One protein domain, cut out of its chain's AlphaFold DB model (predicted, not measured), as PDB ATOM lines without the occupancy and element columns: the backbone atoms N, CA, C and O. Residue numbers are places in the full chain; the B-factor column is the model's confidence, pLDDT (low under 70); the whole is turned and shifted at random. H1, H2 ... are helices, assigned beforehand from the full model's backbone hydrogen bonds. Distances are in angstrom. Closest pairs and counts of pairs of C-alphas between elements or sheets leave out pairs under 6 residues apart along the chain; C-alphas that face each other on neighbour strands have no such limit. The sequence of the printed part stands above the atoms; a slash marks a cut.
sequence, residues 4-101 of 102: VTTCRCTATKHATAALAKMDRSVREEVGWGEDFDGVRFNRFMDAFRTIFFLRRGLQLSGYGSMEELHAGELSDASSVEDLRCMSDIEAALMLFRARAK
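Overview. This is residues 4 to 101 of the 102 residues of an uncharacterized protein of Methanomassiliicoccales archaeon RumEn M1 (UniProt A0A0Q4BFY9). Look first for H3, the longest helix, crossed by H6 to make the core; H1 also crosses H3, H2 lies at one end of the domain, and H4 and H5 lie at the other. The 98 printed residues include six named helices, H1 to H6 in order, and no named strand: all helix. The whole is compact, radius of gyration of the C-alphas 12.9 A, spans 36 by 32 by 22 A.

Arrangement. H3, residues 38 to 54, touches H6, residues 88 to 98, at a steep tilt of 55 degrees; their closest C-alphas, Phe 48 and Ala 92, are 4.6 A apart. H1, residues 4 to 19, touches H3, closest C-alphas Ala 11 and Arg 49, 5.9 A. H2, residues 24 to 29, is close to H3 but not clearly touching, closest C-alphas Glu 29 and Arg 40, 7.7 A. H4, residues 66 to 74, touches H6, closest C-alphas Glu 73 and Ala 98, 6.6 A. H5, residues 80 to 85, only just touches H4, with 3 pairs of C-alphas within 8 A, the closest His 70 and Val 80. In these six helices every O i to N i+4 pair is within hydrogen-bond range.

Along the chain. Find C-alpha 38 at (-87.100, 35.347, -22.224); H3 runs 24.1 A from there. H1 begins at (-98.698, 53.681, -12.770) and runs 22.5 A.

Size, cuts and confidence. The printed part has no cut; the link H3 to H4 is long. Residues 4 to 6 have pLDDT under 70.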
ATOM      1  N   VAL A   4     -98.803  54.956 -12.022       51.09
ATOM      2  CA  VAL A   4     -98.698  53.681 -12.770       51.09
ATOM      3  C   VAL A   4     -97.239  53.255 -12.976       51.09
ATOM      4  O   VAL A   4     -96.901  52.077 -12.844       51.09
ATOM      5  N   THR A   5     -96.343  54.210 -13.240       54.69
ATOM      6  CA  THR A   5     -94.907  53.947 -13.431       54.69
ATOM      7  C   THR A   5     -94.237  53.474 -12.141       54.69
ATOM      8  O   THR A   5     -93.472  52.509 -12.168       54.69
ATOM      9  N   THR A   6     -94.583  54.065 -10.992       60.75
ATOM     10  CA  THR A   6     -94.088  53.627  -9.676       60.75
ATOM     11  C   THR A   6     -94.617  52.243  -9.298       60.75
ATOM     12  O   THR A   6     -93.857  51.422  -8.776       60.75
ATOM     13  N   CYS A   7     -95.865  51.918  -9.650       73.56
ATOM     14  CA  CYS A   7     -96.427  50.587  -9.416       73.56
ATOM     15  C   CYS A   7     -95.749  49.506 -10.278       73.56
ATOM     16  O   CYS A   7     -95.459  48.426  -9.768       73.56
ATOM     17  N   ARG A   8     -95.410  49.786 -11.547       79.12
ATOM     18  CA  ARG A   8     -94.718  48.819 -12.428       79.12
ATOM     19  C   ARG A   8     -93.286  48.513 -11.975       79.12
ATOM     20  O   ARG A   8     -92.875  47.348 -11.993       79.12
ATOM     21  N   CYS A   9     -92.534  49.533 -11.556       85.12
ATOM     22  CA  CYS A   9     -91.194  49.345 -10.993       85.12
ATOM     23  C   CYS A   9     -91.254  48.558  -9.677       85.12
ATOM     24  O   CYS A   9     -90.466  47.635  -9.480       85.12
ATOM     25  N   THR A  10     -92.234  48.859  -8.818       87.50
ATOM     26  CA  THR A  10     -92.456  48.123  -7.564       87.50
ATOM     27  C   THR A  10     -92.797  46.660  -7.832       87.50
ATOM     28  O   THR A  10     -92.129  45.782  -7.298       87.50
ATOM     29  N   ALA A  11     -93.749  46.380  -8.726       87.00
ATOM     30  CA  ALA A  11     -94.103  45.014  -9.104       87.00
ATOM     31  C   ALA A  11     -92.882  44.235  -9.614       87.00
ATOM     32  O   ALA A  11     -92.648  43.102  -9.207       87.00
ATOM     33  N   THR A  12     -92.053  44.872 -10.446       88.81
ATOM     34  CA  THR A  12     -90.833  44.245 -10.972       88.81
ATOM     35  C   THR A  12     -89.827  43.953  -9.858       88.81
ATOM     36  O   THR A  12     -89.323  42.838  -9.789       88.81
ATOM     37  N   LYS A  13     -89.597  44.898  -8.937       89.19
ATOM     38  CA  LYS A  13     -88.715  44.699  -7.776       89.19
ATOM     39  C   LYS A  13     -89.195  43.552  -6.881       89.19
ATOM     40  O   LYS A  13     -88.382  42.744  -6.431       89.19
ATOM     41  N   HIS A  14     -90.501  43.474  -6.632       89.44
ATOM     42  CA  HIS A  14     -91.104  42.393  -5.853       89.44
ATOM     43  C   HIS A  14     -90.945  41.041  -6.559       89.44
ATOM     44  O   HIS A  14     -90.511  40.087  -5.919       89.44
ATOM     45  N   ALA A  15     -91.199  40.975  -7.868       90.69
ATOM     46  CA  ALA A  15     -91.020  39.760  -8.658       90.69
ATOM     47  C   ALA A  15     -89.558  39.282  -8.666       90.69
ATOM     48  O   ALA A  15     -89.291  38.107  -8.438       90.69
ATOM     49  N   THR A  16     -88.585  40.179  -8.850       88.94
ATOM     50  CA  THR A  16     -87.162  39.800  -8.830       88.94
ATOM     51  C   THR A  16     -86.698  39.352  -7.444       88.94
ATOM     52  O   THR A  16     -85.933  38.397  -7.327       88.94
ATOM     53  N   ALA A  17     -87.183  39.999  -6.376       89.25
ATOM     54  CA  ALA A  17     -86.873  39.597  -5.003       89.25
ATOM     55  C   ALA A  17     -87.504  38.244  -4.638       89.25
ATOM     56  O   ALA A  17     -86.917  37.472  -3.881       89.25
ATOM     57  N   ALA A  18     -88.689  37.964  -5.181       87.75
ATOM     58  CA  ALA A  18     -89.365  36.681  -5.085       87.75
ATOM     59  C   ALA A  18     -88.583  35.569  -5.794       87.75
ATOM     60  O   ALA A  18     -88.283  34.553  -5.175       87.75
ATOM     61  N   LEU A  19     -88.192  35.795  -7.053       88.00
ATOM     62  CA  LEU A  19     -87.425  34.845  -7.864       88.00
ATOM     63  C   LEU A  19     -86.138  34.401  -7.170       88.00
ATOM     64  O   LEU A  19     -85.828  33.216  -7.157       88.00
ATOM     65  N   ALA A  20     -85.423  35.325  -6.527       86.56
ATOM     66  CA  ALA A  20     -84.201  35.005  -5.787       86.56
ATOM     67  C   ALA A  20     -84.411  34.012  -4.625       86.56
ATOM     68  O   ALA A  20     -83.455  33.366  -4.202       86.56
ATOM     69  N   LYS A  21     -85.640  33.897  -4.106       87.94
ATOM     70  CA  LYS A  21     -86.007  33.011  -2.990       87.94
ATOM     71  C   LYS A  21     -86.701  31.725  -3.439       87.94
ATOM     72  O   LYS A  21     -87.004  30.890  -2.596       87.94
ATOM     73  N   MET A  22     -86.987  31.583  -4.730       90.00
ATOM     74  CA  MET A  22     -87.658  30.407  -5.274       90.00
ATOM     75  C   MET A  22     -86.698  29.237  -5.456       90.00
ATOM     76  O   MET A  22     -85.515  29.408  -5.787       90.00
ATOM     77  N   ASP A  23     -87.262  28.037  -5.347       93.44
ATOM     78  CA  ASP A  23     -86.582  26.805  -5.716       93.44
ATOM     79  C   ASP A  23     -86.059  26.866  -7.152       93.44
ATOM     80  O   ASP A  23     -86.634  27.504  -8.040       93.44
ATOM     81  N   ARG A  24     -84.934  26.183  -7.378       92.44
ATOM     82  CA  ARG A  24     -84.271  26.138  -8.685       92.44
ATOM     83  C   ARG A  24     -85.220  25.647  -9.785       92.44
ATOM     84  O   ARG A  24     -85.265  26.262 -10.841       92.44
ATOM     85  N   SER A  25     -86.015  24.615  -9.507       93.06
ATOM     86  CA  SER A  25     -86.983  24.057 -10.461       93.06
ATOM     87  C   SER A  25     -88.033  25.079 -10.901       93.06
ATOM     88  O   SER A  25     -88.337  25.178 -12.085       93.06
ATOM     89  N   VAL A  26     -88.549  25.886  -9.971       93.62
ATOM     90  CA  VAL A  26     -89.531  26.938 -10.272       93.62
ATOM     91  C   VAL A  26     -88.887  28.061 -11.077       93.62
ATOM     92  O   VAL A  26     -89.487  28.565 -12.024       93.62
ATOM     93  N   ARG A  27     -87.647  28.439 -10.742       94.31
ATOM     94  CA  ARG A  27     -86.889  29.423 -11.523       94.31
ATOM     95  C   ARG A  27     -86.669  28.959 -12.961       94.31
ATOM     96  O   ARG A  27     -86.896  29.737 -13.880       94.31
ATOM     97  N   GLU A  28     -86.282  27.704 -13.162       94.88
ATOM     98  CA  GLU A  28     -86.128  27.108 -14.493       94.88
ATOM     99  C   GLU A  28     -87.465  27.043 -15.250       94.88
ATOM    100  O   GLU A  28     -87.524  27.392 -16.430       94.88
ATOM    101  N   GLU A  29     -88.559  26.688 -14.569       94.69
ATOM    102  CA  GLU A  29     -89.909  26.651 -15.146       94.69
ATOM    103  C   GLU A  29     -90.308  28.005 -15.755       94.69
ATOM    104  O   GLU A  29     -90.777  28.067 -16.894       94.69
ATOM    105  N   VAL A  30     -90.070  29.098 -15.024       95.00
ATOM    106  CA  VAL A  30     -90.406  30.462 -15.465       95.00
ATOM    107  C   VAL A  30     -89.346  31.087 -16.376       95.00
ATOM    108  O   VAL A  30     -89.440  32.269 -16.693       95.00
ATOM    109  N   GLY A  31     -88.338  30.327 -16.811       94.19
ATOM    110  CA  GLY A  31     -87.296  30.802 -17.727       94.19
ATOM    111  C   GLY A  31     -86.168  31.605 -17.073       94.19
ATOM    112  O   GLY A  31     -85.373  32.209 -17.784       94.19
ATOM    113  N   TRP A  32     -86.065  31.604 -15.740       93.31
ATOM    114  CA  TRP A  32     -84.962  32.183 -14.955       93.31
ATOM    115  C   TRP A  32     -83.943  31.102 -14.524       93.31
ATOM    116  O   TRP A  32     -83.490  31.058 -13.379       93.31
ATOM    117  N   GLY A  33     -83.639  30.174 -15.431       90.19
ATOM    118  CA  GLY A  33     -82.657  29.105 -15.235       90.19
ATOM    119  C   GLY A  33     -81.248  29.491 -15.690       90.19
ATOM    120  O   GLY A  33     -80.977  30.652 -15.993       90.19
ATOM    121  N   GLU A  34     -80.358  28.496 -15.756       88.62
ATOM    122  CA  GLU A  34     -79.033  28.643 -16.384       88.62
ATOM    123  C   GLU A  34     -79.170  29.050 -17.859       88.62
ATOM    124  O   GLU A  34     -78.516  29.995 -18.300       88.62
ATOM    125  N   ASP A  35     -80.105  28.415 -18.570       92.31
ATOM    126  CA  ASP A  35     -80.551  28.839 -19.894       92.31
ATOM    127  C   ASP A  35     -81.754  29.777 -19.753       92.31
ATOM    128  O   ASP A  35     -82.879  29.360 -19.460       92.31
ATOM    129  N   PHE A  36     -81.512  31.074 -19.936       93.94
ATOM    130  CA  PHE A  36     -82.561  32.082 -19.830       93.94
ATOM    131  C   PHE A  36     -83.554  31.987 -21.001       93.94
ATOM    132  O   PHE A  36     -83.197  32.226 -22.156       93.94
ATOM    133  N   ASP A  37     -84.824  31.721 -20.690       96.19
ATOM    134  CA  ASP A  37     -85.936  31.754 -21.646       96.19
ATOM    135  C   ASP A  37     -86.739  33.046 -21.444       96.19
ATOM    136  O   ASP A  37     -87.616  33.155 -20.579       96.19
ATOM    137  N   GLY A  38     -86.447  34.042 -22.284       94.75
ATOM    138  CA  GLY A  38     -87.100  35.347 -22.224       94.75
ATOM    139  C   GLY A  38     -88.606  35.310 -22.499       94.75
ATOM    140  O   GLY A  38     -89.328  36.180 -22.014       94.75
ATOM    141  N   VAL A  39     -89.112  34.319 -23.239       94.75
ATOM    142  CA  VAL A  39     -90.549  34.198 -23.529       94.75
ATOM    143  C   VAL A  39     -91.286  33.744 -22.274       94.75
ATOM    144  O   VAL A  39     -92.256  34.391 -21.863       94.75
ATOM    145  N   ARG A  40     -90.796  32.686 -21.617       95.81
ATOM    146  CA  ARG A  40     -91.359  32.207 -20.341       95.81
ATOM    147  C   ARG A  40     -91.235  33.260 -19.252       95.81
ATOM    148  O   ARG A  40     -92.216  33.536 -18.559       95.81
ATOM    149  N   PHE A  41     -90.079  33.914 -19.176       95.38
ATOM    150  CA  PHE A  41     -89.838  34.949 -18.183       95.38
ATOM    151  C   PHE A  41     -90.789  36.133 -18.346       95.38
ATOM    152  O   PHE A  41     -91.407  36.578 -17.378       95.38
ATOM    153  N   ASN A  42     -90.976  36.623 -19.574       94.44
ATOM    154  CA  ASN A  42     -91.911  37.716 -19.830       94.44
ATOM    155  C   ASN A  42     -93.358  37.328 -19.504       94.44
ATOM    156  O   ASN A  42     -94.076  38.145 -18.926       94.44
ATOM    157  N   ARG A  43     -93.767  36.086 -19.794       95.38
ATOM    158  CA  ARG A  43     -95.093  35.569 -19.418       95.38
ATOM    159  C   ARG A  43     -95.279  35.533 -17.901       95.38
ATOM    160  O   ARG A  43     -96.317  35.968 -17.409       95.38
ATOM    161  N   PHE A  44     -94.280  35.068 -17.152       95.88
ATOM    162  CA  PHE A  44     -94.325  35.082 -15.689       95.88
ATOM    163  C   PHE A  44     -94.402  36.512 -15.137       95.88
ATOM    164  O   PHE A  44     -95.229  36.809 -14.278       95.88
ATOM    165  N   MET A  45     -93.584  37.426 -15.659       95.19
ATOM    166  CA  MET A  45     -93.588  38.825 -15.233       95.19
ATOM    167  C   MET A  45     -94.915  39.532 -15.532       95.19
ATOM    168  O   MET A  45     -95.313  40.428 -14.785       95.19
ATOM    169  N   ASP A  46     -95.593  39.160 -16.615       93.62
ATOM    170  CA  ASP A  46     -96.935  39.643 -16.932       93.62
ATOM    171  C   ASP A  46     -97.989  39.100 -15.952       93.62
ATOM    172  O   ASP A  46     -98.749  39.877 -15.364       93.62
ATOM    173  N   ALA A  47     -97.958  37.794 -15.677       94.81
ATOM    174  CA  ALA A  47     -98.823  37.166 -14.682       94.81
ATOM    175  C   ALA A  47     -98.640  37.801 -13.291       94.81
ATOM    176  O   ALA A  47     -99.611  38.198 -12.647       94.81
ATOM    177  N   PHE A  48     -97.393  38.003 -12.855       95.12
ATOM    178  CA  PHE A  48     -97.094  38.634 -11.569       95.12
ATOM    179  C   PHE A  48     -97.632  40.063 -11.482       95.12
ATOM    180  O   PHE A  48     -98.239  40.437 -10.480       95.12
ATOM    181  N   ARG A  49     -97.435  40.879 -12.524       92.88
ATOM    182  CA  ARG A  49     -97.957  42.256 -12.552       92.88
ATOM    183  C   ARG A  49     -99.478  42.281 -12.502       92.88
ATOM    184  O   ARG A  49    -100.026  43.128 -11.800       92.88
ATOM    185  N   THR A  50    -100.128  41.347 -13.193       93.19
ATOM    186  CA  THR A  50    -101.587  41.196 -13.177       93.19
ATOM    187  C   THR A  50    -102.088  41.000 -11.746       93.19
ATOM    188  O   THR A  50    -102.846  41.828 -11.240       93.19
ATOM    189  N   ILE A  51    -101.563  39.991 -11.044       94.31
ATOM    190  CA  ILE A  51    -101.895  39.724  -9.635       94.31
ATOM    191  C   ILE A  51    -101.576  40.926  -8.738       94.31
ATOM    192  O   ILE A  51    -102.407  41.361  -7.941       94.31
ATOM    193  N   PHE A  52    -100.376  41.491  -8.883       92.88
ATOM    194  CA  PHE A  52     -99.893  42.582  -8.041       92.88
ATOM    195  C   PHE A  52    -100.785  43.829  -8.125       92.88
ATOM    196  O   PHE A  52    -100.999  44.499  -7.109       92.88
ATOM    197  N   PHE A  53    -101.279  44.161  -9.319       91.81
ATOM    198  CA  PHE A  53    -102.148  45.315  -9.544       91.81
ATOM    199  C   PHE A  53    -103.576  45.062  -9.062       91.81
ATOM    200  O   PHE A  53    -104.094  45.879  -8.298       91.81
ATOM    201  N   LEU A  54    -104.170  43.918  -9.404       91.62
ATOM    202  CA  LEU A  54    -105.543  43.597  -9.007       91.62
ATOM    203  C   LEU A  54    -105.695  43.515  -7.481       91.62
ATOM    204  O   LEU A  54    -106.638  44.074  -6.925       91.62
ATOM    205  N   ARG A  55    -104.713  42.944  -6.768       91.38
ATOM    206  CA  ARG A  55    -104.692  42.920  -5.288       91.38
ATOM    207  C   ARG A  55    -104.592  44.300  -4.635       91.38
ATOM    208  O   ARG A  55    -104.868  44.442  -3.448       91.38
ATOM    209  N   ARG A  56    -104.191  45.322  -5.391       89.94
ATOM    210  CA  ARG A  56    -104.131  46.723  -4.945       89.94
ATOM    211  C   ARG A  56    -105.331  47.540  -5.427       89.94
ATOM    212  O   ARG A  56    -105.312  48.761  -5.300       89.94
ATOM    213  N   GLY A  57    -106.349  46.883  -5.986       88.56
ATOM    214  CA  GLY A  57    -107.541  47.530  -6.531       88.56
ATOM    215  C   GLY A  57    -107.281  48.318  -7.816       88.56
ATOM    216  O   GLY A  57    -108.083  49.174  -8.179       88.56
ATOM    217  N   LEU A  58    -106.154  48.072  -8.494       88.50
ATOM    218  CA  LEU A  58    -105.854  48.701  -9.776       88.50
ATOM    219  C   LEU A  58    -106.445  47.863 -10.906       88.50
ATOM    220  O   LEU A  58    -106.155  46.674 -11.017       88.50
ATOM    221  N   GLN A  59    -107.226  48.512 -11.762       86.25
ATOM    222  CA  GLN A  59    -107.822  47.882 -12.934       86.25
ATOM    223  C   GLN A  59    -106.793  47.729 -14.054       86.25
ATOM    224  O   GLN A  59    -105.933  48.593 -14.260       86.25
ATOM    225  N   LEU A  60    -106.918  46.643 -14.807       83.56
ATOM    226  CA  LEU A  60    -106.137  46.374 -16.004       83.56
ATOM    227  C   LEU A  60    -107.060  46.181 -17.196       83.56
ATOM    228  O   LEU A  60    -108.213  45.784 -17.063       83.56
ATOM    229  N   SER A  61    -106.538  46.453 -18.391       79.19
ATOM    230  CA  SER A  61    -107.264  46.149 -19.621       79.19
ATOM    231  C   SER A  61    -107.536  44.643 -19.676       79.19
ATOM    232  O   SER A  61    -106.595  43.867 -19.811       79.19
ATOM    233  N   GLY A  62    -108.805  44.253 -19.551       81.50
ATOM    234  CA  GLY A  62    -109.251  42.857 -19.514       81.50
ATOM    235  C   GLY A  62    -109.693  42.352 -18.136       81.50
ATOM    236  O   GLY A  62    -110.459  41.398 -18.098       81.50
ATOM    237  N   TYR A  63    -109.286  43.003 -17.034       85.81
ATOM    238  CA  TYR A  63    -109.657  42.601 -15.668       85.81
ATOM    239  C   TYR A  63    -109.847  43.817 -14.753       85.81
ATOM    240  O   TYR A  63    -108.909  44.573 -14.477       85.81
ATOM    241  N   GLY A  64    -111.058  43.986 -14.238       86.12
ATOM    242  CA  GLY A  64    -111.427  44.978 -13.233       86.12
ATOM    243  C   GLY A  64    -111.174  44.521 -11.794       86.12
ATOM    244  O   GLY A  64    -111.021  45.371 -10.915       86.12
ATOM    245  N   SER A  65    -111.094  43.210 -11.539       90.88
ATOM    246  CA  SER A  65    -110.862  42.657 -10.199       90.88
ATOM    247  C   SER A  65    -110.204  41.267 -10.203       90.88
ATOM    248  O   SER A  65    -110.030  40.638 -11.249       90.88
ATOM    249  N   MET A  66    -109.832  40.778  -9.013       93.00
ATOM    250  CA  MET A  66    -109.333  39.408  -8.825       93.00
ATOM    251  C   MET A  66    -110.398  38.353  -9.157       93.00
ATOM    252  O   MET A  66    -110.059  37.274  -9.628       93.00
ATOM    253  N   GLU A  67    -111.674  38.660  -8.923       92.69
ATOM    254  CA  GLU A  67    -112.816  37.792  -9.223       92.69
ATOM    255  C   GLU A  67    -113.025  37.643 -10.733       92.69
ATOM    256  O   GLU A  67    -113.254  36.535 -11.209       92.69
ATOM    257  N   GLU A  68    -112.893  38.732 -11.497       92.88
ATOM    258  CA  GLU A  68    -112.972  38.676 -12.963       92.88
ATOM    259  C   GLU A  68    -111.812  37.874 -13.563       92.88
ATOM    260  O   GLU A  68    -112.028  37.040 -14.444       92.88
ATOM    261  N   LEU A  69    -110.589  38.064 -13.050       93.62
ATOM    262  CA  LEU A  69    -109.441  37.233 -13.425       93.62
ATOM    263  C   LEU A  69    -109.695  35.757 -13.103       93.62
ATOM    264  O   LEU A  69    -109.400  34.882 -13.917       93.62
ATOM    265  N   HIS A  70    -110.232  35.477 -11.913       93.62
ATOM    266  CA  HIS A  70    -110.527  34.117 -11.485       93.62
ATOM    267  C   HIS A  70    -111.525  33.439 -12.423       93.62
ATOM    268  O   HIS A  70    -111.215  32.380 -12.962       93.62
ATOM    269  N   ALA A  71    -112.658  34.084 -12.689       91.81
ATOM    270  CA  ALA A  71    -113.691  33.556 -13.572       91.81
ATOM    271  C   ALA A  71    -113.207  33.346 -15.017       91.81
ATOM    272  O   ALA A  71    -113.704  32.453 -15.696       91.81
ATOM    273  N   GLY A  72    -112.263  34.167 -15.492       89.88
ATOM    274  CA  GLY A  72    -111.764  34.105 -16.866       89.88
ATOM    275  C   GLY A  72    -110.602  33.134 -17.093       89.88
ATOM    276  O   GLY A  72    -110.517  32.545 -18.166       89.88
ATOM    277  N   GLU A  73    -109.693  32.983 -16.125       92.06
ATOM    278  CA  GLU A  73    -108.429  32.256 -16.341       92.06
ATOM    279  C   GLU A  73    -108.110  31.191 -15.282       92.06
ATOM    280  O   GLU A  73    -107.301  30.301 -15.547       92.06
ATOM    281  N   LEU A  74    -108.683  31.275 -14.076       92.19
ATOM    282  CA  LEU A  74    -108.258  30.456 -12.929       92.19
ATOM    283  C   LEU A  74    -109.367  29.584 -12.327       92.19
ATOM    284  O   LEU A  74    -109.084  28.843 -11.382       92.19
ATOM    285  N   SER A  75    -110.589  29.629 -12.866       89.88
ATOM    286  CA  SER A  75    -111.760  28.903 -12.348       89.88
ATOM    287  C   SER A  75    -111.519  27.402 -12.228       89.88
ATOM    288  O   SER A  75    -111.945  26.782 -11.259       89.88
ATOM    289  N   ASP A  76    -110.785  26.841 -13.188       87.31
ATOM    290  CA  ASP A  76    -110.495  25.408 -13.261       87.31
ATOM    291  C   ASP A  76    -109.280  25.009 -12.410       87.31
ATOM    292  O   ASP A  76    -109.033  23.826 -12.181       87.31
ATOM    293  N   ALA A  77    -108.482  25.987 -11.968       86.00
ATOM    294  CA  ALA A  77    -107.227  25.756 -11.262       86.00
ATOM    295  C   ALA A  77    -107.364  25.855  -9.737       86.00
ATOM    296  O   ALA A  77    -106.633  25.174  -9.019       86.00
ATOM    297  N   SER A  78    -108.253  26.714  -9.229       89.19
ATOM    298  CA  SER A  78    -108.427  26.950  -7.791       89.19
ATOM    299  C   SER A  78    -109.737  27.678  -7.498       89.19
ATOM    300  O   SER A  78    -110.354  28.216  -8.411       89.19
ATOM    301  N   SER A  79    -110.168  27.737  -6.236       90.25
ATOM    302  CA  SER A  79    -111.272  28.617  -5.843       90.25
ATOM    303  C   SER A  79    -110.794  30.067  -5.676       90.25
ATOM    304  O   SER A  79    -109.610  30.333  -5.462       90.25
ATOM    305  N   VAL A  80    -111.717  31.031  -5.746       88.38
ATOM    306  CA  VAL A  80    -111.374  32.446  -5.518       88.38
ATOM    307  C   VAL A  80    -110.894  32.698  -4.081       88.38
ATOM    308  O   VAL A  80    -110.044  33.557  -3.854       88.38
ATOM    309  N   GLU A  81    -111.393  31.922  -3.115       89.69
ATOM    310  CA  GLU A  81    -110.998  32.016  -1.706       89.69
ATOM    311  C   GLU A  81    -109.572  31.494  -1.495       89.69
ATOM    312  O   GLU A  81    -108.761  32.158  -0.848       89.69
ATOM    313  N   ASP A  82    -109.212  30.374  -2.127       90.69
ATOM    314  CA  ASP A  82    -107.834  29.868  -2.115       90.69
ATOM    315  C   ASP A  82    -106.874  30.879  -2.758       90.69
ATOM    316  O   ASP A  82    -105.804  31.172  -2.219       90.69
ATOM    317  N   LEU A  83    -107.286  31.489  -3.876       89.31
ATOM    318  CA  LEU A  83    -106.506  32.507  -4.578       89.31
ATOM    319  C   LEU A  83    -106.252  33.759  -3.723       89.31
ATOM    320  O   LEU A  83    -105.224  34.424  -3.887       89.31
ATOM    321  N   ARG A  84    -107.163  34.098  -2.804       87.81
ATOM    322  CA  ARG A  84    -106.992  35.207  -1.847       87.81
ATOM    323  C   ARG A  84    -105.997  34.868  -0.738       87.81
ATOM    324  O   ARG A  84    -105.275  35.759  -0.295       87.81
ATOM    325  N   CYS A  85    -105.924  33.604  -0.334       91.25
ATOM    326  CA  CYS A  85    -104.989  33.119   0.683       91.25
ATOM    327  C   CYS A  85    -103.555  32.934   0.158       91.25
ATOM    328  O   CYS A  85    -102.610  32.935   0.945       91.25
ATOM    329  N   MET A  86    -103.375  32.801  -1.158       93.12
ATOM    330  CA  MET A  86    -102.058  32.657  -1.785       93.12
ATOM    331  C   MET A  86    -101.189  33.910  -1.638       93.12
ATOM    332  O   MET A  86    -101.663  35.048  -1.632       93.12
ATOM    333  N   SER A  87     -99.875  33.731  -1.638       91.88
ATOM    334  CA  SER A  87     -98.936  34.825  -1.886       91.88
ATOM    335  C   SER A  87     -99.055  35.351  -3.327       91.88
ATOM    336  O   SER A  87     -99.544  34.663  -4.223       91.88
ATOM    337  N   ASP A  88     -98.567  36.576  -3.575       91.31
ATOM    338  CA  ASP A  88     -98.530  37.158  -4.933       91.31
ATOM    339  C   ASP A  88     -97.786  36.234  -5.914       91.31
ATOM    340  O   ASP A  88     -98.120  36.158  -7.092       91.31
ATOM    341  N   ILE A  89     -96.787  35.510  -5.405       91.94
ATOM    342  CA  ILE A  89     -95.972  34.558  -6.153       91.94
ATOM    343  C   ILE A  89     -96.777  33.328  -6.563       91.94
ATOM    344  O   ILE A  89     -96.749  32.950  -7.731       91.94
ATOM    345  N   GLU A  90     -97.455  32.684  -5.616       93.69
ATOM    346  CA  GLU A  90     -98.197  31.448  -5.875       93.69
ATOM    347  C   GLU A  90     -99.331  31.702  -6.865       93.69
ATOM    348  O   GLU A  90     -99.473  30.973  -7.848       93.69
ATOM    349  N   ALA A  91    -100.058  32.804  -6.674       94.69
ATOM    350  CA  ALA A  91    -101.087  33.243  -7.603       94.69
ATOM    351  C   ALA A  91    -100.505  33.561  -8.997       94.69
ATOM    352  O   ALA A  91    -101.087  33.186 -10.014       94.69
ATOM    353  N   ALA A  92     -99.327  34.194  -9.068       95.25
ATOM    354  CA  ALA A  92     -98.658  34.476 -10.338       95.25
ATOM    355  C   ALA A  92     -98.182  33.206 -11.056       95.25
ATOM    356  O   ALA A  92     -98.309  33.116 -12.274       95.25
ATOM    357  N   LEU A  93     -97.656  32.219 -10.325       95.19
ATOM    358  CA  LEU A  93     -97.258  30.923 -10.881       95.19
ATOM    359  C   LEU A  93     -98.466  30.148 -11.402       95.19
ATOM    360  O   LEU A  93     -98.405  29.556 -12.478       95.19
ATOM    361  N   MET A  94     -99.576  30.180 -10.668       95.31
ATOM    362  CA  MET A  94    -100.822  29.568 -11.110       95.31
ATOM    363  C   MET A  94    -101.316  30.200 -12.415       95.31
ATOM    364  O   MET A  94    -101.584  29.479 -13.375       95.31
ATOM    365  N   LEU A  95    -101.348  31.532 -12.487       95.00
ATOM    366  CA  LEU A  95    -101.734  32.262 -13.694       95.00
ATOM    367  C   LEU A  95    -100.769  32.027 -14.862       95.00
ATOM    368  O   LEU A  95    -101.202  31.810 -15.991       95.00
ATOM    369  N   PHE A  96     -99.464  31.993 -14.599       95.75
ATOM    370  CA  PHE A  96     -98.451  31.636 -15.591       95.75
ATOM    371  C   PHE A  96     -98.713  30.247 -16.198       95.75
ATOM    372  O   PHE A  96     -98.678  30.097 -17.421       95.75
ATOM    373  N   ARG A  97     -99.018  29.251 -15.358       95.00
ATOM    374  CA  ARG A  97     -99.324  27.878 -15.786       95.00
ATOM    375  C   ARG A  97    -100.654  27.785 -16.525       95.00
ATOM    376  O   ARG A  97    -100.730  27.054 -17.506       95.00
ATOM    377  N   ALA A  98    -101.680  28.517 -16.090       92.75
ATOM    378  CA  ALA A  98    -102.967  28.582 -16.783       92.75
ATOM    379  C   ALA A  98    -102.795  29.127 -18.211       92.75
ATOM    380  O   ALA A  98    -103.182  28.473 -19.175       92.75
ATOM    381  N   ARG A  99    -102.070  30.240 -18.360       91.44
ATOM    382  CA  ARG A  99    -101.755  30.867 -19.658       91.44
ATOM    383  C   ARG A  99    -100.795  30.076 -20.541       91.44
ATOM    384  O   ARG A  99    -100.591  30.436 -21.692       91.44
ATOM    385  N   ALA A 100    -100.136  29.052 -20.007       87.31
ATOM    386  CA  ALA A 100     -99.312  28.148 -20.801       87.31
ATOM    387  C   ALA A 100    -100.119  26.997 -21.423       87.31
ATOM    388  O   ALA A 100     -99.588  26.310 -22.293       87.31
ATOM    389  N   LYS A 101    -101.357  26.769 -20.958       79.62
ATOM    390  CA  LYS A 101    -102.248  25.700 -21.435       79.62
ATOM    391  C   LYS A 101    -103.197  26.140 -22.559       79.62
ATOM    392  O   LYS A 101    -103.735  25.263 -23.228       79.62
TER     393      LYS A 101